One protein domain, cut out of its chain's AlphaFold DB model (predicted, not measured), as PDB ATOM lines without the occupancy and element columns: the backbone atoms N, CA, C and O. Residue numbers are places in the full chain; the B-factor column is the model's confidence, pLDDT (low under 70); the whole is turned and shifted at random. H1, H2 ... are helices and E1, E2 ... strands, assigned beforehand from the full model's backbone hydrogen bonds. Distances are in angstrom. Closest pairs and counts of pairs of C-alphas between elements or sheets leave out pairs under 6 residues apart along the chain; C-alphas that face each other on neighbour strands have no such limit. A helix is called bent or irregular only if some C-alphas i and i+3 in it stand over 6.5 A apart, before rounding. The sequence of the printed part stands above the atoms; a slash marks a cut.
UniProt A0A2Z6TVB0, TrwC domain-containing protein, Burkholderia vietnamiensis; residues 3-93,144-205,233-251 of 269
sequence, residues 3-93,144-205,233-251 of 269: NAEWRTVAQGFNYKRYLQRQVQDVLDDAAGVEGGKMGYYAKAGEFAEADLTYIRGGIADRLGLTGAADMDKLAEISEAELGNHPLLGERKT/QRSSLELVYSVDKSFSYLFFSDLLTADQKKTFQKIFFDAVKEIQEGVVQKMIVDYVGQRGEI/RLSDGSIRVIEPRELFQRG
ATOM      1  N   ASN A   3     191.944 170.173 241.544       70.62
ATOM      2  CA  ASN A   3     191.511 168.873 242.060       70.62
ATOM      3  C   ASN A   3     192.723 168.112 242.594       70.62
ATOM      4  O   ASN A   3     193.782 168.180 241.984       70.62
ATOM      5  N   ALA A   4     192.570 167.359 243.681       66.38
ATOM      6  CA  ALA A   4     193.627 166.501 244.212       66.38
ATOM      7  C   ALA A   4     193.157 165.046 244.270       66.38
ATOM      8  O   ALA A   4     192.046 164.772 244.725       66.38
ATOM      9  N   GLU A   5     194.002 164.104 243.865       73.69
ATOM     10  CA  GLU A   5     193.728 162.679 243.988       73.69
ATOM     11  C   GLU A   5     194.988 161.854 244.248       73.69
ATOM     12  O   GLU A   5     196.061 162.119 243.721       73.69
ATOM     13  N   TRP A   6     194.866 160.808 245.065       75.00
ATOM     14  CA  TRP A   6     195.929 159.817 245.197       75.00
ATOM     15  C   TRP A   6     195.842 158.809 244.062       75.00
ATOM     16  O   TRP A   6     194.840 158.102 243.935       75.00
ATOM     17  N   ARG A   7     196.924 158.666 243.298       74.44
ATOM     18  CA  ARG A   7     197.088 157.541 242.386       74.44
ATOM     19  C   ARG A   7     197.539 156.317 243.174       74.44
ATOM     20  O   ARG A   7     198.433 156.365 244.024       74.44
ATOM     21  N   THR A   8     196.850 155.210 242.931       69.50
ATOM     22  CA  THR A   8     197.058 153.952 243.645       69.50
ATOM     23  C   THR A   8     197.182 152.798 242.678       69.50
ATOM     24  O   THR A   8     196.344 152.635 241.791       69.50
ATOM     25  N   VAL A   9     198.162 151.940 242.921       67.62
ATOM     26  CA  VAL A   9     198.305 150.659 242.241       67.62
ATOM     27  C   VAL A   9     197.469 149.632 242.986       67.62
ATOM     28  O   VAL A   9     197.909 149.042 243.970       67.62
ATOM     29  N   ALA A  10     196.219 149.499 242.549       64.75
ATOM     30  CA  ALA A  10     195.328 148.425 242.966       64.75
ATOM     31  C   ALA A  10     195.546 147.177 242.095       64.75
ATOM     32  O   ALA A  10     196.089 147.259 240.991       64.75
ATOM     33  N   GLN A  11     195.081 146.019 242.559       57.16
ATOM     34  CA  GLN A  11     195.119 144.781 241.780       57.16
ATOM     35  C   GLN A  11     194.482 144.983 240.388       57.16
ATOM     36  O   GLN A  11     193.351 145.453 240.274       57.16
ATOM     37  N   GLY A  12     195.228 144.655 239.327       58.53
ATOM     38  CA  GLY A  12     194.804 144.830 237.929       58.53
ATOM     39  C   GLY A  12     195.059 146.219 237.326       58.53
ATOM     40  O   GLY A  12     194.919 146.383 236.115       58.53
ATOM     41  N   PHE A  13     195.475 147.211 238.121       68.56
ATOM     42  CA  PHE A  13     195.852 148.532 237.620       68.56
ATOM     43  C   PHE A  13     197.318 148.548 237.169       68.56
ATOM     44  O   PHE A  13     198.226 148.291 237.958       68.56
ATOM     45  N   ASN A  14     197.563 148.875 235.896       79.62
ATOM     46  CA  ASN A  14     198.915 149.010 235.357       79.62
ATOM     47  C   ASN A  14     199.345 150.482 235.394       79.62
ATOM     48  O   ASN A  14     199.000 151.266 234.508       79.62
ATOM     49  N   TYR A  15     200.102 150.841 236.427       80.69
ATOM     50  CA  TYR A  15     200.513 152.221 236.659       80.69
ATOM     51  C   TYR A  15     201.486 152.760 235.608       80.69
ATOM     52  O   TYR A  15     201.309 153.879 235.132       80.69
ATOM     53  N   LYS A  16     202.436 151.932 235.158       84.06
ATOM     54  CA  LYS A  16     203.334 152.266 234.047       84.06
ATOM     55  C   LYS A  16     202.543 152.670 232.807       84.06
ATOM     56  O   LYS A  16     202.791 153.718 232.222       84.06
ATOM     57  N   ARG A  17     201.542 151.861 232.440       84.00
ATOM     58  CA  ARG A  17     200.670 152.141 231.294       84.00
ATOM     59  C   ARG A  17     199.868 153.427 231.488       84.00
ATOM     60  O   ARG A  17     199.647 154.134 230.513       84.00
ATOM     61  N   TYR A  18     199.428 153.722 232.711       83.94
ATOM     62  CA  TYR A  18     198.753 154.981 233.024       83.94
ATOM     63  C   TYR A  18     199.670 156.189 232.778       83.94
ATOM     64  O   TYR A  18     199.288 157.065 232.006       83.94
ATOM     65  N   LEU A  19     200.883 156.205 233.345       82.88
ATOM     66  CA  LEU A  19     201.839 157.306 233.153       82.88
ATOM     67  C   LEU A  19     202.207 157.487 231.680       82.88
ATOM     68  O   LEU A  19     202.108 158.586 231.141       82.88
ATOM     69  N   GLN A  20     202.551 156.388 231.009       82.81
ATOM     70  CA  GLN A  20     202.879 156.397 229.585       82.81
ATOM     71  C   GLN A  20     201.718 156.912 228.732       82.81
ATOM     72  O   GLN A  20     201.945 157.591 227.739       82.81
ATOM     73  N   ARG A  21     200.466 156.638 229.122       82.88
ATOM     74  CA  ARG A  21     199.301 157.173 228.415       82.88
ATOM     75  C   ARG A  21     199.174 158.690 228.559       82.88
ATOM     76  O   ARG A  21     198.792 159.320 227.584       82.88
ATOM     77  N   GLN A  22     199.487 159.261 229.727       78.75
ATOM     78  CA  GLN A  22     199.437 160.717 229.929       78.75
ATOM     79  C   GLN A  22     200.410 161.436 228.987       78.75
ATOM     80  O   GLN A  22     199.998 162.337 228.268       78.75
ATOM     81  N   VAL A  23     201.667 160.985 228.912       80.19
ATOM     82  CA  VAL A  23     202.646 161.570 227.977       80.19
ATOM     83  C   VAL A  23     202.322 161.248 226.532       80.19
ATOM     84  O   VAL A  23     202.451 162.129 225.697       80.19
ATOM     85  N   GLN A  24     201.856 160.039 226.212       79.31
ATOM     86  CA  GLN A  24     201.473 159.726 224.835       79.31
ATOM     87  C   GLN A  24     200.365 160.656 224.333       79.31
ATOM     88  O   GLN A  24     200.467 161.135 223.213       79.31
ATOM     89  N   ASP A  25     199.353 160.950 225.157       76.00
ATOM     90  CA  ASP A  25     198.303 161.902 224.782       76.00
ATOM     91  C   ASP A  25     198.915 163.300 224.497       76.00
ATOM     92  O   ASP A  25     198.568 163.926 223.502       76.00
ATOM     93  N   VAL A  26     199.906 163.748 225.283       75.81
ATOM     94  CA  VAL A  26     200.644 165.008 225.037       75.81
ATOM     95  C   VAL A  26     201.492 164.966 223.758       75.81
ATOM     96  O   VAL A  26     201.551 165.946 223.013       75.81
ATOM     97  N   LEU A  27     202.165 163.846 223.492       74.56
ATOM     98  CA  LEU A  27     202.991 163.660 222.298       74.56
ATOM     99  C   LEU A  27     202.137 163.610 221.027       74.56
ATOM    100  O   LEU A  27     202.518 164.203 220.018       74.56
ATOM    101  N   ASP A  28     200.984 162.942 221.081       71.38
ATOM    102  CA  ASP A  28     200.017 162.886 219.983       71.38
ATOM    103  C   ASP A  28     199.493 164.296 219.655       71.38
ATOM    104  O   ASP A  28     199.405 164.666 218.477       71.38
ATOM    105  N   ASP A  29     199.219 165.102 220.686       67.38
ATOM    106  CA  ASP A  29     198.792 166.498 220.552       67.38
ATOM    107  C   ASP A  29     199.893 167.383 219.938       67.38
ATOM    108  O   ASP A  29     199.616 168.187 219.045       67.38
ATOM    109  N   ALA A  30     201.155 167.217 220.353       64.75
ATOM    110  CA  ALA A  30     202.290 167.960 219.795       64.75
ATOM    111  C   ALA A  30     202.579 167.586 218.326       64.75
ATOM    112  O   ALA A  30     202.861 168.451 217.487       64.75
ATOM    113  N   ALA A  31     202.483 166.295 217.998       59.56
ATOM    114  CA  ALA A  31     202.739 165.770 216.661       59.56
ATOM    115  C   ALA A  31     201.597 166.045 215.664       59.56
ATOM    116  O   ALA A  31     201.814 165.935 214.457       59.56
ATOM    117  N   GLY A  32     200.400 166.411 216.143       55.94
ATOM    118  CA  GLY A  32     199.212 166.674 215.322       55.94
ATOM    119  C   GLY A  32     198.844 165.506 214.410       55.94
ATOM    120  O   GLY A  32     198.559 165.696 213.226       55.94
ATOM    121  N   VAL A  33     198.897 164.292 214.959       49.72
ATOM    122  CA  VAL A  33     198.571 163.058 214.237       49.72
ATOM    123  C   VAL A  33     197.113 163.106 213.764       49.72
ATOM    124  O   VAL A  33     196.209 163.435 214.534       49.72
ATOM    125  N   GLU A  34     196.869 162.762 212.498       45.84
ATOM    126  CA  GLU A  34     195.524 162.673 211.917       45.84
ATOM    127  C   GLU A  34     194.696 161.629 212.699       45.84
ATOM    128  O   GLU A  34     195.040 160.448 212.737       45.84
ATOM    129  N   GLY A  35     193.639 162.072 213.395       49.56
ATOM    130  CA  GLY A  35     192.853 161.237 214.319       49.56
ATOM    131  C   GLY A  35     193.255 161.318 215.802       49.56
ATOM    132  O   GLY A  35     192.606 160.683 216.635       49.56
ATOM    133  N   GLY A  36     194.271 162.114 216.155       51.12
ATOM    134  CA  GLY A  36     194.515 162.549 217.533       51.12
ATOM    135  C   GLY A  36     193.340 163.383 218.054       51.12
ATOM    136  O   GLY A  36     192.659 164.061 217.281       51.12
ATOM    137  N   LYS A  37     193.073 163.340 219.365       54.34
ATOM    138  CA  LYS A  37     191.896 164.007 219.961       54.34
ATOM    139  C   LYS A  37     191.863 165.517 219.692       54.34
ATOM    140  O   LYS A  37     190.789 166.101 219.594       54.34
ATOM    141  N   MET A  38     193.037 166.117 219.520       50.53
ATOM    142  CA  MET A  38     193.237 167.535 219.239       50.53
ATOM    143  C   MET A  38     193.279 167.905 217.753       50.53
ATOM    144  O   MET A  38     193.395 169.091 217.440       50.53
ATOM    145  N   GLY A  39     193.113 166.945 216.833       48.88
ATOM    146  CA  GLY A  39     193.171 167.176 215.381       48.88
ATOM    147  C   GLY A  39     192.156 168.199 214.845       48.88
ATOM    148  O   GLY A  39     192.275 168.633 213.703       48.88
ATOM    149  N   TYR A  40     191.177 168.607 215.662       49.62
ATOM    150  CA  TYR A  40     190.214 169.665 215.346       49.62
ATOM    151  C   TYR A  40     190.649 171.074 215.810       49.62
ATOM    152  O   TYR A  40     190.198 172.058 215.230       49.62
ATOM    153  N   TYR A  41     191.515 171.203 216.824       53.00
ATOM    154  CA  TYR A  41     191.763 172.478 217.525       53.00
ATOM    155  C   TYR A  41     193.235 172.934 217.585       53.00
ATOM    156  O   TYR A  41     193.495 174.094 217.914       53.00
ATOM    157  N   ALA A  42     194.196 172.060 217.275       53.31
ATOM    158  CA  ALA A  42     195.626 172.374 217.225       53.31
ATOM    159  C   ALA A  42     196.226 171.896 215.897       53.31
ATOM    160  O   ALA A  42     195.917 170.793 215.441       53.31
ATOM    161  N   LYS A  43     197.081 172.707 215.260       54.47
ATOM    162  CA  LYS A  43     197.789 172.273 214.043       54.47
ATOM    163  C   LYS A  43     199.076 171.539 214.425       54.47
ATOM    164  O   LYS A  43     199.777 171.943 215.350       54.47
ATOM    165  N   ALA A  44     199.404 170.483 213.680       50.97
ATOM    166  CA  ALA A  44     200.641 169.722 213.850       50.97
ATOM    167  C   ALA A  44     201.881 170.632 213.890       50.97
ATOM    168  O   ALA A  44     202.048 171.494 213.025       50.97
ATOM    169  N   GLY A  45     202.754 170.431 214.885       56.44
ATOM    170  CA  GLY A  45     204.000 171.189 215.034       56.44
ATOM    171  C   GLY A  45     203.855 172.582 215.658       56.44
ATOM    172  O   GLY A  45     204.849 173.302 215.764       56.44
ATOM    173  N   GLU A  46     202.656 172.978 216.104       64.69
ATOM    174  CA  GLU A  46     202.482 174.213 216.882       64.69
ATOM    175  C   GLU A  46     203.139 174.133 218.271       64.69
ATOM    176  O   GLU A  46     203.438 175.180 218.842       64.69
ATOM    177  N   PHE A  47     203.437 172.933 218.786       66.94
ATOM    178  CA  PHE A  47     203.913 172.715 220.159       66.94
ATOM    179  C   PHE A  47     205.055 171.692 220.229       66.94
ATOM    180  O   PHE A  47     205.106 170.765 219.419       66.94
ATOM    181  N   ALA A  48     205.956 171.842 221.207       66.94
ATOM    182  CA  ALA A  48     206.990 170.857 221.522       66.94
ATOM    183  C   ALA A  48     206.748 170.203 222.895       66.94
ATOM    184  O   ALA A  48     206.158 170.795 223.793       66.94
ATOM    185  N   GLU A  49     207.266 168.990 223.091       66.50
ATOM    186  CA  GLU A  49     207.147 168.226 224.348       66.50
ATOM    187  C   GLU A  49     207.652 169.004 225.578       66.50
ATOM    188  O   GLU A  49     207.047 168.955 226.651       66.50
ATOM    189  N   ALA A  50     208.729 169.776 225.407       73.44
ATOM    190  CA  ALA A  50     209.306 170.615 226.456       73.44
ATOM    191  C   ALA A  50     208.383 171.770 226.896       73.44
ATOM    192  O   ALA A  50     208.573 172.318 227.982       73.44
ATOM    193  N   ASP A  51     207.391 172.128 226.077       69.69
ATOM    194  CA  ASP A  51     206.392 173.147 226.405       69.69
ATOM    195  C   ASP A  51     205.229 172.566 227.229       69.69
ATOM    196  O   ASP A  51     204.530 173.304 227.925       69.69
ATOM    197  N   LEU A  52     205.024 171.246 227.164       78.81
ATOM    198  CA  LEU A  52     203.837 170.566 227.694       78.81
ATOM    199  C   LEU A  52     204.146 169.599 228.838       78.81
ATOM    200  O   LEU A  52     203.225 169.120 229.499       78.81
ATOM    201  N   THR A  53     205.419 169.312 229.101       89.06
ATOM    202  CA  THR A  53     205.825 168.382 230.156       89.06
ATOM    203  C   THR A  53     207.007 168.898 230.967       89.06
ATOM    204  O   THR A  53     207.820 169.690 230.491       89.06
ATOM    205  N   TYR A  54     207.121 168.445 232.214       91.62
ATOM    206  CA  TYR A  54     208.352 168.589 232.991       91.62
ATOM    207  C   TYR A  54     208.501 167.478 234.026       91.62
ATOM    208  O   TYR A  54     207.515 166.913 234.491       91.62
ATOM    209  N   ILE A  55     209.741 167.244 234.442       94.94
ATOM    210  CA  ILE A  55     210.166 166.444 235.587       94.94
ATOM    211  C   ILE A  55     211.176 167.292 236.369       94.94
ATOM    212  O   ILE A  55     212.083 167.883 235.774       94.94
ATOM    213  N   ARG A  56     211.023 167.374 237.693       95.12
ATOM    214  CA  ARG A  56     211.901 168.151 238.581       95.12
ATOM    215  C   ARG A  56     211.947 167.610 240.011       95.12
ATOM    216  O   ARG A  56     211.173 166.734 240.399       95.12
ATOM    217  N   GLY A  57     212.822 168.211 240.814       94.06
ATOM    218  CA  GLY A  57     212.959 167.960 242.248       94.06
ATOM    219  C   GLY A  57     214.206 167.145 242.581       94.06
ATOM    220  O   GLY A  57     214.769 166.466 241.728       94.06
ATOM    221  N   GLY A  58     214.637 167.195 243.843       94.00
ATOM    222  CA  GLY A  58     215.918 166.611 244.252       94.00
ATOM    223  C   GLY A  58     216.027 165.098 244.024       94.00
ATOM    224  O   GLY A  58     217.125 164.599 243.797       94.00
ATOM    225  N   ILE A  59     214.912 164.357 244.034       93.25
ATOM    226  CA  ILE A  59     214.933 162.936 243.651       93.25
ATOM    227  C   ILE A  59     215.130 162.793 242.133       93.25
ATOM    228  O   ILE A  59     215.947 161.977 241.718       93.25
ATOM    229  N   ALA A  60     214.458 163.602 241.308       94.94
ATOM    230  CA  ALA A  60     214.638 163.576 239.854       94.94
ATOM    231  C   ALA A  60     216.075 163.925 239.441       94.94
ATOM    232  O   ALA A  60     216.641 163.254 238.581       94.94
ATOM    233  N   ASP A  61     216.690 164.913 240.101       95.06
ATOM    234  CA  ASP A  61     218.083 165.301 239.853       95.06
ATOM    235  C   ASP A  61     219.047 164.140 240.128       95.06
ATOM    236  O   ASP A  61     219.981 163.899 239.365       95.06
ATOM    237  N   ARG A  62     218.801 163.371 241.196       91.19
ATOM    238  CA  ARG A  62     219.611 162.193 241.551       91.19
ATOM    239  C   ARG A  62     219.453 161.039 240.571       91.19
ATOM    240  O   ARG A  62     220.403 160.283 240.394       91.19
ATOM    241  N   LEU A  63     218.268 160.897 239.987       90.88
ATOM    242  CA  LEU A  63     217.978 159.896 238.964       90.88
ATOM    243  C   LEU A  63     218.407 160.361 237.559       90.88
ATOM    244  O   LEU A  63     218.382 159.578 236.622       90.88
ATOM    245  N   GLY A  64     218.822 161.623 237.390       93.62
ATOM    246  CA  GLY A  64     219.151 162.174 236.072       93.62
ATOM    247  C   GLY A  64     217.928 162.371 235.167       93.62
ATOM    248  O   GLY A  64     218.065 162.404 233.948       93.62
ATOM    249  N   LEU A  65     216.734 162.506 235.754       94.75
ATOM    250  CA  LEU A  65     215.458 162.549 235.029       94.75
ATOM    251  C   LEU A  65     214.958 163.971 234.739       94.75
ATOM    252  O   LEU A  65     214.065 164.150 233.910       94.75
ATOM    253  N   THR A  66     215.529 164.983 235.391       95.56
ATOM    254  CA  THR A  66     215.102 166.385 235.283       95.56
ATOM    255  C   THR A  66     215.057 166.881 233.830       95.56
ATOM    256  O   THR A  66     215.948 166.603 233.027       95.56
ATOM    257  N   GLY A  67     214.005 167.626 233.479       92.56
ATOM    258  CA  GLY A  67     213.767 168.154 232.129       92.56
ATOM    259  C   GLY A  67     212.395 167.766 231.577       92.56
ATOM    260  O   GLY A  67     211.473 167.530 232.349       92.56
ATOM    261  N   ALA A  68     212.249 167.715 230.250       90.75
ATOM    262  CA  ALA A  68     211.029 167.219 229.603       90.75
ATOM    263  C   ALA A  68     210.803 165.723 229.902       90.75
ATOM    264  O   ALA A  68     211.772 164.996 230.172       90.75
ATOM    265  N   ALA A  69     209.538 165.300 229.900       88.81
ATOM    266  CA  ALA A  69     209.137 163.935 230.206       88.81
ATOM    267  C   ALA A  69     208.967 163.098 228.935       88.81
ATOM    268  O   ALA A  69     208.013 163.294 228.190       88.81
ATOM    269  N   ASP A  70     209.814 162.083 228.789       86.62
ATOM    270  CA  ASP A  70     209.718 161.085 227.729       86.62
ATOM    271  C   ASP A  70     209.283 159.709 228.279       86.62
ATOM    272  O   ASP A  70     209.169 159.478 229.490       86.62
ATOM    273  N   MET A  71     209.017 158.770 227.370       86.12
ATOM    274  CA  MET A  71     208.525 157.432 227.711       86.12
ATOM    275  C   MET A  71     209.514 156.602 228.541       86.12
ATOM    276  O   MET A  71     209.070 155.763 229.335       86.12
ATOM    277  N   ASP A  72     210.821 156.827 228.377       90.12
ATOM    278  CA  ASP A  72     211.873 156.094 229.084       90.12
ATOM    279  C   ASP A  72     212.001 156.610 230.517       90.12
ATOM    280  O   ASP A  72     211.944 155.829 231.472       90.12
ATOM    281  N   LYS A  73     212.028 157.935 230.691       92.81
ATOM    282  CA  LYS A  73     212.004 158.580 232.006       92.81
ATOM    283  C   LYS A  73     210.760 158.203 232.797       92.81
ATOM    284  O   LYS A  73     210.850 157.948 233.994       92.81
ATOM    285  N   LEU A  74     209.594 158.111 232.155       89.56
ATOM    286  CA  LEU A  74     208.375 157.658 232.829       89.56
ATOM    287  C   LEU A  74     208.406 156.184 233.222       89.56
ATOM    288  O   LEU A  74     207.822 155.812 234.243       89.56
ATOM    289  N   ALA A  75     209.053 155.333 232.424       89.44
ATOM    290  CA  ALA A  75     209.264 153.950 232.818       89.44
ATOM    291  C   ALA A  75     210.125 153.894 234.086       89.44
ATOM    292  O   ALA A  75     209.764 153.185 235.023       89.44
ATOM    293  N   GLU A  76     211.187 154.696 234.155       91.44
ATOM    294  CA  GLU A  76     212.048 154.788 235.336       91.44
ATOM    295  C   GLU A  76     211.310 155.352 236.561       91.44
ATOM    296  O   GLU A  76     211.369 154.760 237.641       91.44
ATOM    297  N   ILE A  77     210.521 156.420 236.391       91.50
ATOM    298  CA  ILE A  77     209.642 156.973 237.438       91.50
ATOM    299  C   ILE A  77     208.660 155.915 237.945       91.50
ATOM    300  O   ILE A  77     208.470 155.777 239.154       91.50
ATOM    301  N   SER A  78     208.049 155.142 237.044       89.19
ATOM    302  CA  SER A  78     207.133 154.071 237.428       89.19
ATOM    303  C   SER A  78     207.841 153.011 238.271       89.19
ATOM    304  O   SER A  78     207.304 152.608 239.300       89.19
ATOM    305  N   GLU A  79     209.029 152.552 237.874       88.00
ATOM    306  CA  GLU A  79     209.786 151.571 238.665       88.00
ATOM    307  C   GLU A  79     210.193 152.140 240.033       88.00
ATOM    308  O   GLU A  79     210.095 151.447 241.051       88.00
ATOM    309  N   ALA A  80     210.567 153.421 240.088       87.50
ATOM    310  CA  ALA A  80     210.838 154.136 241.332       87.50
ATOM    311  C   ALA A  80     209.623 154.165 242.271       87.50
ATOM    312  O   ALA A  80     209.728 153.787 243.438       87.50
ATOM    313  N   GLU A  81     208.450 154.539 241.768       87.00
ATOM    314  CA  GLU A  81     207.211 154.665 242.549       87.00
ATOM    315  C   GLU A  81     206.585 153.334 242.956       87.00
ATOM    316  O   GLU A  81     205.879 153.247 243.973       87.00
ATOM    317  N   LEU A  82     206.881 152.286 242.193       81.75
ATOM    318  CA  LEU A  82     206.562 150.907 242.532       81.75
ATOM    319  C   LEU A  82     207.528 150.325 243.573       81.75
ATOM    320  O   LEU A  82     207.158 149.371 244.251       81.75
ATOM    321  N   GLY A  83     208.686 150.952 243.811       78.38
ATOM    322  CA  GLY A  83     209.685 150.469 244.769       78.38
ATOM    323  C   GLY A  83     210.614 149.395 244.201       78.38
ATOM    324  O   GLY A  83     211.254 148.684 244.968       78.38
ATOM    325  N   ASN A  84     210.686 149.284 242.873       79.81
ATOM    326  CA  ASN A  84     211.564 148.356 242.159       79.81
ATOM    327  C   ASN A  84     212.922 148.990 241.813       79.81
ATOM    328  O   ASN A  84     213.788 148.342 241.227       79.81
ATOM    329  N   HIS A  85     213.113 150.273 242.136       79.62
ATOM    330  CA  HIS A  85     214.309 151.008 241.756       79.62
ATOM    331  C   HIS A  85     215.458 150.811 242.766       79.62
ATOM    332  O   HIS A  85     215.267 151.068 243.961       79.62
ATOM    333  N   PRO A  86     216.683 150.455 242.319       73.88
ATOM    334  CA  PRO A  86     217.815 150.147 243.203       73.88
ATOM    335  C   PRO A  86     218.177 151.260 244.193       73.88
ATOM    336  O   PRO A  86     218.639 150.989 245.298       73.88
ATOM    337  N   LEU A  87     217.953 152.521 243.808       67.00
ATOM    338  CA  LEU A  87     218.266 153.690 244.638       67.00
ATOM    339  C   LEU A  87     217.231 153.992 245.735       67.00
ATOM    340  O   LEU A  87     217.494 154.846 246.580       67.00
ATOM    341  N   LEU A  88     216.070 153.329 245.734       67.31
ATOM    342  CA  LEU A  88     214.955 153.648 246.637       67.31
ATOM    343  C   LEU A  88     214.627 152.527 247.636       67.31
ATOM    344  O   LEU A  88     213.859 152.756 248.571       67.31
ATOM    345  N   GLY A  89     215.279 151.366 247.497       61.44
ATOM    346  CA  GLY A  89     215.067 150.189 248.339       61.44
ATOM    347  C   GLY A  89     213.693 149.542 248.134       61.44
ATOM    348  O   GLY A  89     212.781 150.138 247.563       61.44
ATOM    349  N   GLU A  90     213.528 148.307 248.614       61.53
ATOM    350  CA  GLU A  90     212.240 147.613 248.525       61.53
ATOM    351  C   GLU A  90     211.193 148.304 249.404       61.53
ATOM    352  O   GLU A  90     211.329 148.428 250.629       61.53
ATOM    353  N   ARG A  91     210.107 148.747 248.775       63.88
ATOM    354  CA  ARG A  91     208.998 149.369 249.490       63.88
ATOM    355  C   ARG A  91     208.162 148.285 250.162       63.88
ATOM    356  O   ARG A  91     207.697 147.352 249.518       63.88
ATOM    357  N   LYS A  92     207.914 148.424 251.468       57.31
ATOM    358  CA  LYS A  92     207.018 147.507 252.186       57.31
ATOM    359  C   LYS A  92     205.584 147.707 251.701       57.31
ATOM    360  O   LYS A  92     204.950 148.709 252.038       57.31
ATOM    361  N   THR A  93     205.061 146.748 250.949       58.19
ATOM    362  CA  THR A  93     203.636 146.668 250.640       58.19
ATOM    363  C   THR A  93     202.868 146.341 251.919       58.19
ATOM    364  O   THR A  93     203.224 145.446 252.685       58.19
ATOM    365  N   GLN A 144     199.192 150.121 246.856       71.50
ATOM    366  CA  GLN A 144     200.332 151.010 246.975       71.50
ATOM    367  C   GLN A 144     199.970 152.367 246.386       71.50
ATOM    368  O   GLN A 144     199.732 152.493 245.188       71.50
ATOM    369  N   ARG A 145     199.964 153.404 247.225       78.50
ATOM    370  CA  ARG A 145     199.904 154.793 246.753       78.50
ATOM    371  C   ARG A 145     201.196 155.108 245.998       78.50
ATOM    372  O   ARG A 145     202.263 155.078 246.617       78.50
ATOM    373  N   SER A 146     201.111 155.388 244.705       82.62
ATOM    374  CA  SER A 146     202.267 155.645 243.837       82.62
ATOM    375  C   SER A 146     202.657 157.121 243.828       82.62
ATOM    376  O   SER A 146     203.809 157.444 244.101       82.62
ATOM    377  N   SER A 147     201.681 158.004 243.632       88.19
ATOM    378  CA  SER A 147     201.867 159.454 243.557       88.19
ATOM    379  C   SER A 147     200.606 160.194 244.013       88.19
ATOM    380  O   SER A 147     199.495 159.654 243.989       88.19
ATOM    381  N   LEU A 148     200.785 161.427 244.475       88.06
ATOM    382  CA  LEU A 148     199.712 162.392 244.676       88.06
ATOM    383  C   LEU A 148     199.583 163.217 243.399       88.06
ATOM    384  O   LEU A 148     200.536 163.882 243.016       88.06
ATOM    385  N   GLU A 149     198.415 163.214 242.778       89.12
ATOM    386  CA  GLU A 149     198.130 164.052 241.625       89.12
ATOM    387  C   GLU A 149     197.308 165.278 242.021       89.12
ATOM    388  O   GLU A 149     196.324 165.190 242.755       89.12
ATOM    389  N   LEU A 150     197.706 166.428 241.497       88.62
ATOM    390  CA  LEU A 150     196.983 167.683 241.546       88.62
ATOM    391  C   LEU A 150     196.703 168.130 240.113       88.62
ATOM    392  O   LEU A 150     197.623 168.371 239.333       88.62
ATOM    393  N   VAL A 151     195.424 168.251 239.775       89.56
ATOM    394  CA  VAL A 151     194.969 168.716 238.468       89.56
ATOM    395  C   VAL A 151     194.616 170.189 238.559       89.56
ATOM    396  O   VAL A 151     193.684 170.576 239.267       89.56
ATOM    397  N   TYR A 152     195.347 171.005 237.813       89.88
ATOM    398  CA  TYR A 152     195.117 172.437 237.686       89.88
ATOM    399  C   TYR A 152     194.368 172.692 236.395       89.88
ATOM    400  O   TYR A 152     194.792 172.233 235.345       89.88
ATOM    401  N   SER A 153     193.281 173.447 236.443       90.00
ATOM    402  CA  SER A 153     192.566 173.864 235.239       90.00
ATOM    403  C   SER A 153     192.378 175.368 235.202       90.00
ATOM    404  O   SER A 153     192.090 176.004 236.228       90.00
ATOM    405  N   VAL A 154     192.502 175.929 234.001       87.88
ATOM    406  CA  VAL A 154     192.069 177.300 233.737       87.88
ATOM    407  C   VAL A 154     190.543 177.348 233.652       87.88
ATOM    408  O   VAL A 154     189.875 176.325 233.472       87.88
ATOM    409  N   ASP A 155     189.976 178.542 233.796       87.62
ATOM    410  CA  ASP A 155     188.548 178.730 233.552       87.62
ATOM    411  C   ASP A 155     188.183 178.362 232.101       87.62
ATOM    412  O   ASP A 155     188.980 178.525 231.168       87.62
ATOM    413  N   LYS A 156     186.959 177.866 231.899       85.94
ATOM    414  CA  LYS A 156     186.500 177.390 230.592       85.94
ATOM    415  C   LYS A 156     186.551 178.495 229.529       85.94
ATOM    416  O   LYS A 156     186.875 178.200 228.382       85.94
ATOM    417  N   SER A 157     186.316 179.758 229.899       88.38
ATOM    418  CA  SER A 157     186.432 180.903 228.982       88.38
ATOM    419  C   SER A 157     187.842 181.057 228.397       88.38
ATOM    420  O   SER A 157     187.986 181.251 227.190       88.38
ATOM    421  N   PHE A 158     188.887 180.878 229.212       88.75
ATOM    422  CA  PHE A 158     190.276 180.890 228.742       88.75
ATOM    423  C   PHE A 158     190.604 179.676 227.877       88.75
ATOM    424  O   PHE A 158     191.348 179.815 226.911       88.75
ATOM    425  N   SER A 159     190.016 178.512 228.174       87.12
ATOM    426  CA  SER A 159     190.143 177.345 227.290       87.12
ATOM    427  C   SER A 159     189.545 177.645 225.911       87.12
ATOM    428  O   SER A 159     190.217 177.455 224.906       87.12
ATOM    429  N   TYR A 160     188.332 178.203 225.835       86.12
ATOM    430  CA  TYR A 160     187.738 178.592 224.549       86.12
ATOM    431  C   TYR A 160     188.549 179.658 223.807       86.12
ATOM    432  O   TYR A 160     188.712 179.554 222.595       86.12
ATOM    433  N   LEU A 161     189.091 180.656 224.515       86.88
ATOM    434  CA  LEU A 161     189.983 181.642 223.905       86.88
ATOM    435  C   LEU A 161     191.231 180.970 223.312       86.88
ATOM    436  O   LEU A 161     191.596 181.269 222.175       86.88
ATOM    437  N   PHE A 162     191.844 180.040 224.047       85.50
ATOM    438  CA  PHE A 162     193.025 179.298 223.609       85.50
ATOM    439  C   PHE A 162     192.779 178.496 222.320       85.50
ATOM    440  O   PHE A 162     193.619 178.506 221.422       85.50
ATOM    441  N   PHE A 163     191.613 177.859 222.191       80.25
ATOM    442  CA  PHE A 163     191.251 177.082 220.997       80.25
ATOM    443  C   PHE A 163     190.586 177.894 219.882       80.25
ATOM    444  O   PHE A 163     190.272 177.341 218.833       80.25
ATOM    445  N   SER A 164     190.389 179.198 220.072       80.19
ATOM    446  CA  SER A 164     189.883 180.080 219.021       80.19
ATOM    447  C   SER A 164     190.979 180.496 218.029       80.19
ATOM    448  O   SER A 164     192.179 180.371 218.299       80.19
ATOM    449  N   ASP A 165     190.556 181.083 216.907       80.31
ATOM    450  CA  ASP A 165     191.442 181.737 215.933       80.31
ATOM    451  C   ASP A 165     191.853 183.164 216.350       80.31
ATOM    452  O   ASP A 165     192.527 183.867 215.600       80.31
ATOM    453  N   LEU A 166     191.449 183.622 217.545       85.38
ATOM    454  CA  LEU A 166     191.783 184.961 218.044       85.38
ATOM    455  C   LEU A 166     193.223 185.064 218.558       85.38
ATOM    456  O   LEU A 166     193.751 186.172 218.649       85.38
ATOM    457  N   LEU A 167     193.844 183.934 218.912       83.38
ATOM    458  CA  LEU A 167     195.235 183.876 219.350       83.38
ATOM    459  C   LEU A 167     196.126 183.296 218.253       83.38
ATOM    460  O   LEU A 167     195.833 182.245 217.683       83.38
ATOM    461  N   THR A 168     197.266 183.942 218.015       84.31
ATOM    462  CA  THR A 168     198.333 183.381 217.179       84.31
ATOM    463  C   THR A 168     199.005 182.192 217.874       84.31
ATOM    464  O   THR A 168     198.927 182.046 219.094       84.31
ATOM    465  N   ALA A 169     199.731 181.362 217.119       79.75
ATOM    466  CA  ALA A 169     200.491 180.244 217.688       79.75
ATOM    467  C   ALA A 169     201.473 180.696 218.792       79.75
ATOM    468  O   ALA A 169     201.547 180.076 219.850       79.75
ATOM    469  N   ASP A 170     202.161 181.828 218.608       82.75
ATOM    470  CA  ASP A 170     203.083 182.373 219.617       82.75
ATOM    471  C   ASP A 170     202.359 182.850 220.885       82.75
ATOM    472  O   ASP A 170     202.861 182.692 222.002       82.75
ATOM    473  N   GLN A 171     201.152 183.402 220.738       87.12
ATOM    474  CA  GLN A 171     200.313 183.776 221.877       87.12
ATOM    475  C   GLN A 171     199.804 182.542 222.624       87.12
ATOM    476  O   GLN A 171     199.791 182.550 223.854       87.12
ATOM    477  N   LYS A 172     199.453 181.464 221.912       84.31
ATOM    478  CA  LYS A 172     199.092 180.172 222.516       84.31
ATOM    479  C   LYS A 172     200.270 179.581 223.302       84.31
ATOM    480  O   LYS A 172     200.103 179.256 224.476       84.31
ATOM    481  N   LYS A 173     201.482 179.568 222.736       81.12
ATOM    482  CA  LYS A 173     202.708 179.158 223.455       81.12
ATOM    483  C   LYS A 173     202.955 179.995 224.707       81.12
ATOM    484  O   LYS A 173     203.265 179.470 225.774       81.12
ATOM    485  N   THR A 174     202.777 181.311 224.597       86.19
ATOM    486  CA  THR A 174     202.928 182.227 225.734       86.19
ATOM    487  C   THR A 174     201.895 181.938 226.823       86.19
ATOM    488  O   THR A 174     202.250 181.883 227.998       86.19
ATOM    489  N   PHE A 175     200.635 181.696 226.448       87.88
ATOM    490  CA  PHE A 175     199.572 181.312 227.377       87.88
ATOM    491  C   PHE A 175     199.919 180.025 228.137       87.88
ATOM    492  O   PHE A 175     199.834 179.999 229.364       87.88
ATOM    493  N   GLN A 176     200.350 178.979 227.427       83.50
ATOM    494  CA  GLN A 176     200.745 177.704 228.036       83.50
ATOM    495  C   GLN A 176     201.908 177.894 229.000       83.50
ATOM    496  O   GLN A 176     201.832 177.444 230.140       83.50
ATOM    497  N   LYS A 177     202.949 178.619 228.579       84.81
ATOM    498  CA  LYS A 177     204.098 178.914 229.432       84.81
ATOM    499  C   LYS A 177     203.680 179.626 230.716       84.81
ATOM    500  O   LYS A 177     204.055 179.181 231.793       84.81
ATOM    501  N   ILE A 178     202.860 180.674 230.615       88.88
ATOM    502  CA  ILE A 178     202.337 181.395 231.785       88.88
ATOM    503  C   ILE A 178     201.571 180.441 232.704       88.88
ATOM    504  O   ILE A 178     201.771 180.463 233.917       88.88
ATOM    505  N   PHE A 179     200.709 179.593 232.142       88.69
ATOM    506  CA  PHE A 179     199.936 178.641 232.928       88.69
ATOM    507  C   PHE A 179     200.834 177.617 233.639       88.69
ATOM    508  O   PHE A 179     200.692 177.412 234.843       88.69
ATOM    509  N   PHE A 180     201.791 177.014 232.934       86.25
ATOM    510  CA  PHE A 180     202.711 176.034 233.510       86.25
ATOM    511  C   PHE A 180     203.663 176.647 234.535       86.25
ATOM    512  O   PHE A 180     203.915 176.028 235.567       86.25
ATOM    513  N   ASP A 181     204.154 177.861 234.298       87.75
ATOM    514  CA  ASP A 181     205.000 178.578 235.251       87.75
ATOM    515  C   ASP A 181     204.208 178.945 236.518       87.75
ATOM    516  O   ASP A 181     204.699 178.726 237.624       87.75
ATOM    517  N   ALA A 182     202.943 179.363 236.389       90.75
ATOM    518  CA  ALA A 182     202.065 179.588 237.539       90.75
ATOM    519  C   ALA A 182     201.792 178.295 238.331       90.75
ATOM    520  O   ALA A 182     201.826 178.295 239.561       90.75
ATOM    521  N   VAL A 183     201.557 177.171 237.646       90.38
ATOM    522  CA  VAL A 183     201.404 175.858 238.296       90.38
ATOM    523  C   VAL A 183     202.679 175.479 239.051       90.38
ATOM    524  O   VAL A 183     202.607 175.074 240.213       90.38
ATOM    525  N   LYS A 184     203.850 175.657 238.427       89.31
ATOM    526  CA  LYS A 184     205.153 175.389 239.045       89.31
ATOM    527  C   LYS A 184     205.384 176.239 240.292       89.31
ATOM    528  O   LYS A 184     205.873 175.701 241.287       89.31
ATOM    529  N   GLU A 185     205.013 177.516 240.242       89.81
ATOM    530  CA  GLU A 185     205.111 178.452 241.363       89.81
ATOM    531  C   GLU A 185     204.174 178.062 242.512       89.81
ATOM    532  O   GLU A 185     204.592 178.057 243.668       89.81
ATOM    533  N   ILE A 186     202.928 177.661 242.224       89.75
ATOM    534  CA  ILE A 186     201.999 177.162 243.253       89.75
ATOM    535  C   ILE A 186     202.570 175.910 243.923       89.75
ATOM    536  O   ILE A 186     202.515 175.774 245.149       89.75
ATOM    537  N   GLN A 187     203.132 175.000 243.131       89.50
ATOM    538  CA  GLN A 187     203.732 173.779 243.648       89.50
ATOM    539  C   GLN A 187     204.895 174.083 244.605       89.50
ATOM    540  O   GLN A 187     204.833 173.720 245.780       89.50
ATOM    541  N   GLU A 188     205.908 174.831 244.163       88.88
ATOM    542  CA  GLU A 188     207.085 175.170 244.983       88.88
ATOM    543  C   GLU A 188     206.741 176.097 246.162       88.88
ATOM    544  O   GLU A 188     207.212 175.935 247.293       88.88
ATOM    545  N   GLY A 189     205.899 177.095 245.902       86.00
ATOM    546  CA  GLY A 189     205.558 178.153 246.840       86.00
ATOM    547  C   GLY A 189     204.581 177.717 247.928       86.00
ATOM    548  O   GLY A 189     204.628 178.279 249.029       86.00
ATOM    549  N   VAL A 190     203.730 176.723 247.654       86.50
ATOM    550  CA  VAL A 190     202.620 176.327 248.533       86.50
ATOM    551  C   VAL A 190     202.600 174.823 248.784       86.50
ATOM    552  O   VAL A 190     202.754 174.406 249.931       86.50
ATOM    553  N   VAL A 191     202.418 174.009 247.743       87.25
ATOM    554  CA  VAL A 191     202.117 172.575 247.893       87.25
ATOM    555  C   VAL A 191     203.275 171.817 248.524       87.25
ATOM    556  O   VAL A 191     203.084 171.145 249.531       87.25
ATOM    557  N   GLN A 192     204.489 171.964 247.998       87.06
ATOM    558  CA  GLN A 192     205.655 171.222 248.479       87.06
ATOM    559  C   GLN A 192     205.970 171.522 249.950       87.06
ATOM    560  O   GLN A 192     206.477 170.669 250.674       87.06
ATOM    561  N   LYS A 193     205.594 172.706 250.451       85.25
ATOM    562  CA  LYS A 193     205.728 173.063 251.872       85.25
ATOM    563  C   LYS A 193     204.765 172.278 252.775       85.25
ATOM    564  O   LYS A 193     205.033 172.148 253.969       85.25
ATOM    565  N   MET A 194     203.673 171.762 252.223       86.50
ATOM    566  CA  MET A 194     202.682 170.930 252.913       86.50
ATOM    567  C   MET A 194     203.010 169.432 252.840       86.50
ATOM    568  O   MET A 194     202.332 168.628 253.482       86.50
ATOM    569  N   ILE A 195     204.031 169.057 252.064       88.12
ATOM    570  CA  ILE A 195     204.478 167.679 251.873       88.12
ATOM    571  C   ILE A 195     205.595 167.375 252.874       88.12
ATOM    572  O   ILE A 195     206.666 167.979 252.860       88.12
ATOM    573  N   VAL A 196     205.320 166.431 253.767       88.62
ATOM    574  CA  VAL A 196     206.230 165.972 254.825       88.62
ATOM    575  C   VAL A 196     206.186 164.452 254.917       88.62
ATOM    576  O   VAL A 196     205.439 163.823 254.185       88.62
ATOM    577  N   ASP A 197     206.956 163.836 255.805       86.12
ATOM    578  CA  ASP A 197     206.773 162.432 256.177       86.12
ATOM    579  C   ASP A 197     205.814 162.264 257.380       86.12
ATOM    580  O   ASP A 197     205.233 163.219 257.906       86.12
ATOM    581  N   TYR A 198     205.662 161.030 257.871       80.75
ATOM    582  CA  TYR A 198     204.784 160.726 259.007       80.75
ATOM    583  C   TYR A 198     205.204 161.367 260.347       80.75
ATOM    584  O   TYR A 198     204.380 161.431 261.266       80.75
ATOM    585  N   VAL A 199     206.438 161.858 260.488       84.56
ATOM    586  CA  VAL A 199     206.887 162.618 261.670       84.56
ATOM    587  C   VAL A 199     206.950 164.125 261.412       84.56
ATOM    588  O   VAL A 199     207.301 164.877 262.317       84.56
ATOM    589  N   GLY A 200     206.560 164.586 260.221       85.50
ATOM    590  CA  GLY A 200     206.553 166.002 259.858       85.50
ATOM    591  C   GLY A 200     207.876 166.514 259.285       85.50
ATOM    592  O   GLY A 200     208.067 167.724 259.191       85.50
ATOM    593  N   GLN A 201     208.799 165.628 258.907       90.19
ATOM    594  CA  GLN A 201     210.074 166.006 258.302       90.19
ATOM    595  C   GLN A 201     209.922 166.277 256.804       90.19
ATOM    596  O   GLN A 201     209.215 165.565 256.094       90.19
ATOM    597  N   ARG A 202     210.621 167.310 256.328       92.19
ATOM    598  CA  ARG A 202     210.750 167.633 254.902       92.19
ATOM    599  C   ARG A 202     211.989 166.972 254.311       92.19
ATOM    600  O   ARG A 202     212.928 166.630 255.029       92.19
ATOM    601  N   GLY A 203     212.002 166.853 252.994       92.25
ATOM    602  CA  GLY A 203     213.083 166.231 252.253       92.25
ATOM    603  C   GLY A 203     212.976 166.507 250.762       92.25
ATOM    604  O   GLY A 203     212.116 167.263 250.312       92.25
ATOM    605  N   GLU A 204     213.874 165.887 250.011       93.69
ATOM    606  CA  GLU A 204     213.854 165.906 248.556       93.69
ATOM    607  C   GLU A 204     212.655 165.090 248.062       93.69
ATOM    608  O   GLU A 204     212.375 164.004 248.575       93.69
ATOM    609  N   ILE A 205     211.969 165.607 247.048       93.81
ATOM    610  CA  ILE A 205     210.837 164.958 246.380       93.81
ATOM    611  C   ILE A 205     211.088 164.919 244.869       93.81
ATOM    612  O   ILE A 205     212.032 165.541 244.370       93.81
ATOM    613  N   ARG A 233     212.991 161.726 250.239       90.94
ATOM    614  CA  ARG A 233     214.344 161.440 250.698       90.94
ATOM    615  C   ARG A 233     214.752 162.474 251.733       90.94
ATOM    616  O   ARG A 233     214.848 163.664 251.441       90.94
ATOM    617  N   LEU A 234     214.976 162.017 252.954       91.50
ATOM    618  CA  LEU A 234     215.354 162.875 254.068       91.50
ATOM    619  C   LEU A 234     216.845 163.238 254.019       91.50
ATOM    620  O   LEU A 234     217.632 162.652 253.272       91.50
ATOM    621  N   SER A 235     217.249 164.208 254.840       91.94
ATOM    622  CA  SER A 235     218.638 164.684 254.909       91.94
ATOM    623  C   SER A 235     219.633 163.606 255.353       91.94
ATOM    624  O   SER A 235     220.794 163.653 254.959       91.94
ATOM    625  N   ASP A 236     219.181 162.629 256.146       88.81
ATOM    626  CA  ASP A 236     219.967 161.454 256.550       88.81
ATOM    627  C   ASP A 236     220.091 160.396 255.434       88.81
ATOM    628  O   ASP A 236     220.756 159.378 255.600       88.81
ATOM    629  N   GLY A 237     219.460 160.646 254.285       87.06
ATOM    630  CA  GLY A 237     219.426 159.765 253.127       87.06
ATOM    631  C   GLY A 237     218.377 158.663 253.189       87.06
ATOM    632  O   GLY A 237     218.262 157.914 252.220       87.06
ATOM    633  N   SER A 238     217.598 158.572 254.270       86.56
ATOM    634  CA  SER A 238     216.507 157.608 254.361       86.56
ATOM    635  C   SER A 238     215.365 157.961 253.406       86.56
ATOM    636  O   SER A 238     215.054 159.131 253.168       86.56
ATOM    637  N   ILE A 239     214.738 156.921 252.857       86.38
ATOM    638  CA  ILE A 239     213.588 157.023 251.961       86.38
ATOM    639  C   ILE A 239     212.322 156.687 252.739       86.38
ATOM    640  O   ILE A 239     212.251 155.674 253.439       86.38
ATOM    641  N   ARG A 240     211.316 157.549 252.625       86.06
ATOM    642  CA  ARG A 240     210.004 157.384 253.256       86.06
ATOM    643  C   ARG A 240     208.894 157.740 252.271       86.06
ATOM    644  O   ARG A 240     209.147 158.085 251.120       86.06
ATOM    645  N   VAL A 241     207.655 157.628 252.732       85.94
ATOM    646  CA  VAL A 241     206.461 158.045 251.988       85.94
ATOM    647  C   VAL A 241     206.077 159.471 252.359       85.94
ATOM    648  O   VAL A 241     206.330 159.891 253.493       85.94
ATOM    649  N   ILE A 242     205.461 160.195 251.424       87.50
ATOM    650  CA  ILE A 242     204.945 161.529 251.716       87.50
ATOM    651  C   ILE A 242     203.601 161.451 252.447       87.50
ATOM    652  O   ILE A 242     202.801 160.535 252.268       87.50
ATOM    653  N   GLU A 243     203.332 162.483 253.226       83.19
ATOM    654  CA  GLU A 243     202.135 162.734 254.006       83.19
ATOM    655  C   GLU A 243     201.732 164.200 253.772       83.19
ATOM    656  O   GLU A 243     202.263 165.108 254.416       83.19
ATOM    657  N   PRO A 244     200.801 164.476 252.846       76.44
ATOM    658  CA  PRO A 244     200.349 165.829 252.524       76.44
ATOM    659  C   PRO A 244     199.286 166.293 253.538       76.44
ATOM    660  O   PRO A 244     198.145 166.608 253.192       76.44
ATOM    661  N   ARG A 245     199.632 166.262 254.831       69.81
ATOM    662  CA  ARG A 245     198.681 166.416 255.951       69.81
ATOM    663  C   ARG A 245     197.871 167.702 255.866       69.81
ATOM    664  O   ARG A 245     196.658 167.676 256.057       69.81
ATOM    665  N   GLU A 246     198.532 168.810 255.552       66.38
ATOM    666  CA  GLU A 246     197.869 170.112 255.492       66.38
ATOM    667  C   GLU A 246     196.946 170.260 254.274       66.38
ATOM    668  O   GLU A 246     195.941 170.962 254.373       66.38
ATOM    669  N   LEU A 247     197.222 169.569 253.159       68.44
ATOM    670  CA  LEU A 247     196.348 169.595 251.978       68.44
ATOM    671  C   LEU A 247     194.981 168.969 252.281       68.44
ATOM    672  O   LEU A 247     193.948 169.521 251.902       68.44
ATOM    673  N   PHE A 248     194.967 167.850 253.013       64.25
ATOM    674  CA  PHE A 248     193.727 167.186 253.427       64.25
ATOM    675  C   PHE A 248     193.000 167.927 254.553       64.25
ATOM    676  O   PHE A 248     191.775 167.979 254.554       64.25
ATOM    677  N   GLN A 249     193.728 168.541 255.491       60.22
ATOM    678  CA  GLN A 249     193.118 169.281 256.605       60.22
ATOM    679  C   GLN A 249     192.449 170.593 256.179       60.22
ATOM    680  O   GLN A 249     191.499 171.027 256.826       60.22
ATOM    681  N   ARG A 250     192.918 171.233 255.102       55.72
ATOM    682  CA  ARG A 250     192.361 172.502 254.599       55.72
ATOM    683  C   ARG A 250     191.187 172.323 253.627       55.72
ATOM    684  O   ARG A 250     190.775 173.295 253.004       55.72
ATOM    685  N   GLY A 251     190.672 171.100 253.461       50.03
ATOM    686  CA  GLY A 251     189.595 170.804 252.507       50.03
ATOM    687  C   GLY A 251     190.008 170.958 251.035       50.03
ATOM    688  O   GLY A 251     189.166 170.892 250.150       50.03
TER     689      GLY A 251
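What this domain is: This is residues 3 to 93, 144 to 205 and 233 to 251 of the 269 residues of the protein "TrwC domain-containing protein" of Burkholderia vietnamiensis (UniProt A0A2Z6TVB0). Picture an elongated body with helices along two of its long sides: the long helix H6 on one, and H1 with H4, running opposite ways and partly side by side, on the other. The two-stranded ribbon of E1 and E3 crosses from the H4 side to the H6 side, the short helix H2 bridges H1 and H6, and E2 lies near the middle; H5 and H7 lie near the two ends of H6. The 172 printed residues hold seven named helices and three named strands, in the order E1 H1 H2 E2 H3 H4 E3 H5 H6 H7, and the class is mixed, helices and strands. The sheet E1 - E3 is antiparallel, and E2 pairs with no named strand. The whole is compact by its radius of gyration of the C-alphas, 17.9 A, though it spans 52 by 32 by 29 A along its main axes.

How they stand to each other: Start at the first printed residue, where E1, residues 3 to 9, is the antiparallel neighbour of E3, residues 144 to 153, at 154 degrees. Look there for N 5 and O 149, 2.8 A apart, and N 146 and O 7, 2.9 A apart, both within hydrogen-bond range. Next find H1, residues 15 to 31, which touches H4, residues 71 to 82; the closest C-alphas are those of Lys 16 and Ser 78, 5.4 A apart. These two helices run opposite ways at a shallow tilt of 24 degrees. With residues 26 to 30 alone, H1 touches H2, residues 49 to 52, closest at the C-alphas of Leu 27 and Glu 49, 6.5 A apart. H2 also touches H6, residues 169 to 194, which meets it with residues 173 to 177 alone; the closest C-alphas are those of Asp 51 and Lys 177, 6.9 A apart. H1 and H6 are apart. H2 and E2, residues 53 to 56, meet only through their link. H3, residues 58 to 63, is near H4, with 7 pairs of C-alphas within 10 A. The closest C-alphas of H4 and E3 are those of Glu 81 and Ser 146, 5.2 A apart; those of E3 and H6 are Tyr 152 and Val 183, 7.2 A apart. H5, residues 156 to 163, is close to H6 but not clearly touching; the C-alphas of Phe 162 and Lys 172 are 6.2 A apart, and the two run opposite ways at a steep tilt of 42 degrees. With residues 191 to 194 alone, H6 touches H7, residues 245 to 249, closest at the C-alphas of Met 194 and Glu 246, 5.5 A apart. Every O i to N i+4 pair is within hydrogen-bond range in H1, H3, H4, H5 and H7; in H6 it is 19 of 22, and H2 is too short for such a pair.

Where its parts are: Find C-alpha 3 at (191.511, 168.873, 242.060); from there E1 runs 19.4 A to C-alpha 9. H1 covers 24.3 A, H2 5.3 A, E2 10.4 A, H3 8.8 A and H4 16.3 A. E3 begins at C-alpha 144, (200.332, 151.010, 246.975), and runs 26.8 A; H5 covers 10.7 A. H6 runs 36.5 A to C-alpha 194 at (202.682, 170.930, 252.913), with a kink of 36 degrees near residue 188; it is irregular, with C-alphas 189 and 192 7.1 A apart. H7 covers 6.3 A and ends at C-alpha 249, (193.118, 169.281, 256.605).

The domain as a whole: The two C-alphas farthest apart are those of Asp 165 and Asp 236, at 53.6 A. Residues 94 to 143 and 206 to 232 are not printed; the gaps from C-alpha 93 to 144 and from C-alpha 205 to 233 are 6.6 A each. The link from H1 to H2, residues 32 to 48, is long, and residues 233 to 244 also hold no named element. The mean pLDDT of the printed part is 79.5; 43 residues are under 70, among them residues 29 to 49, 87 to 93 and 245 to 251.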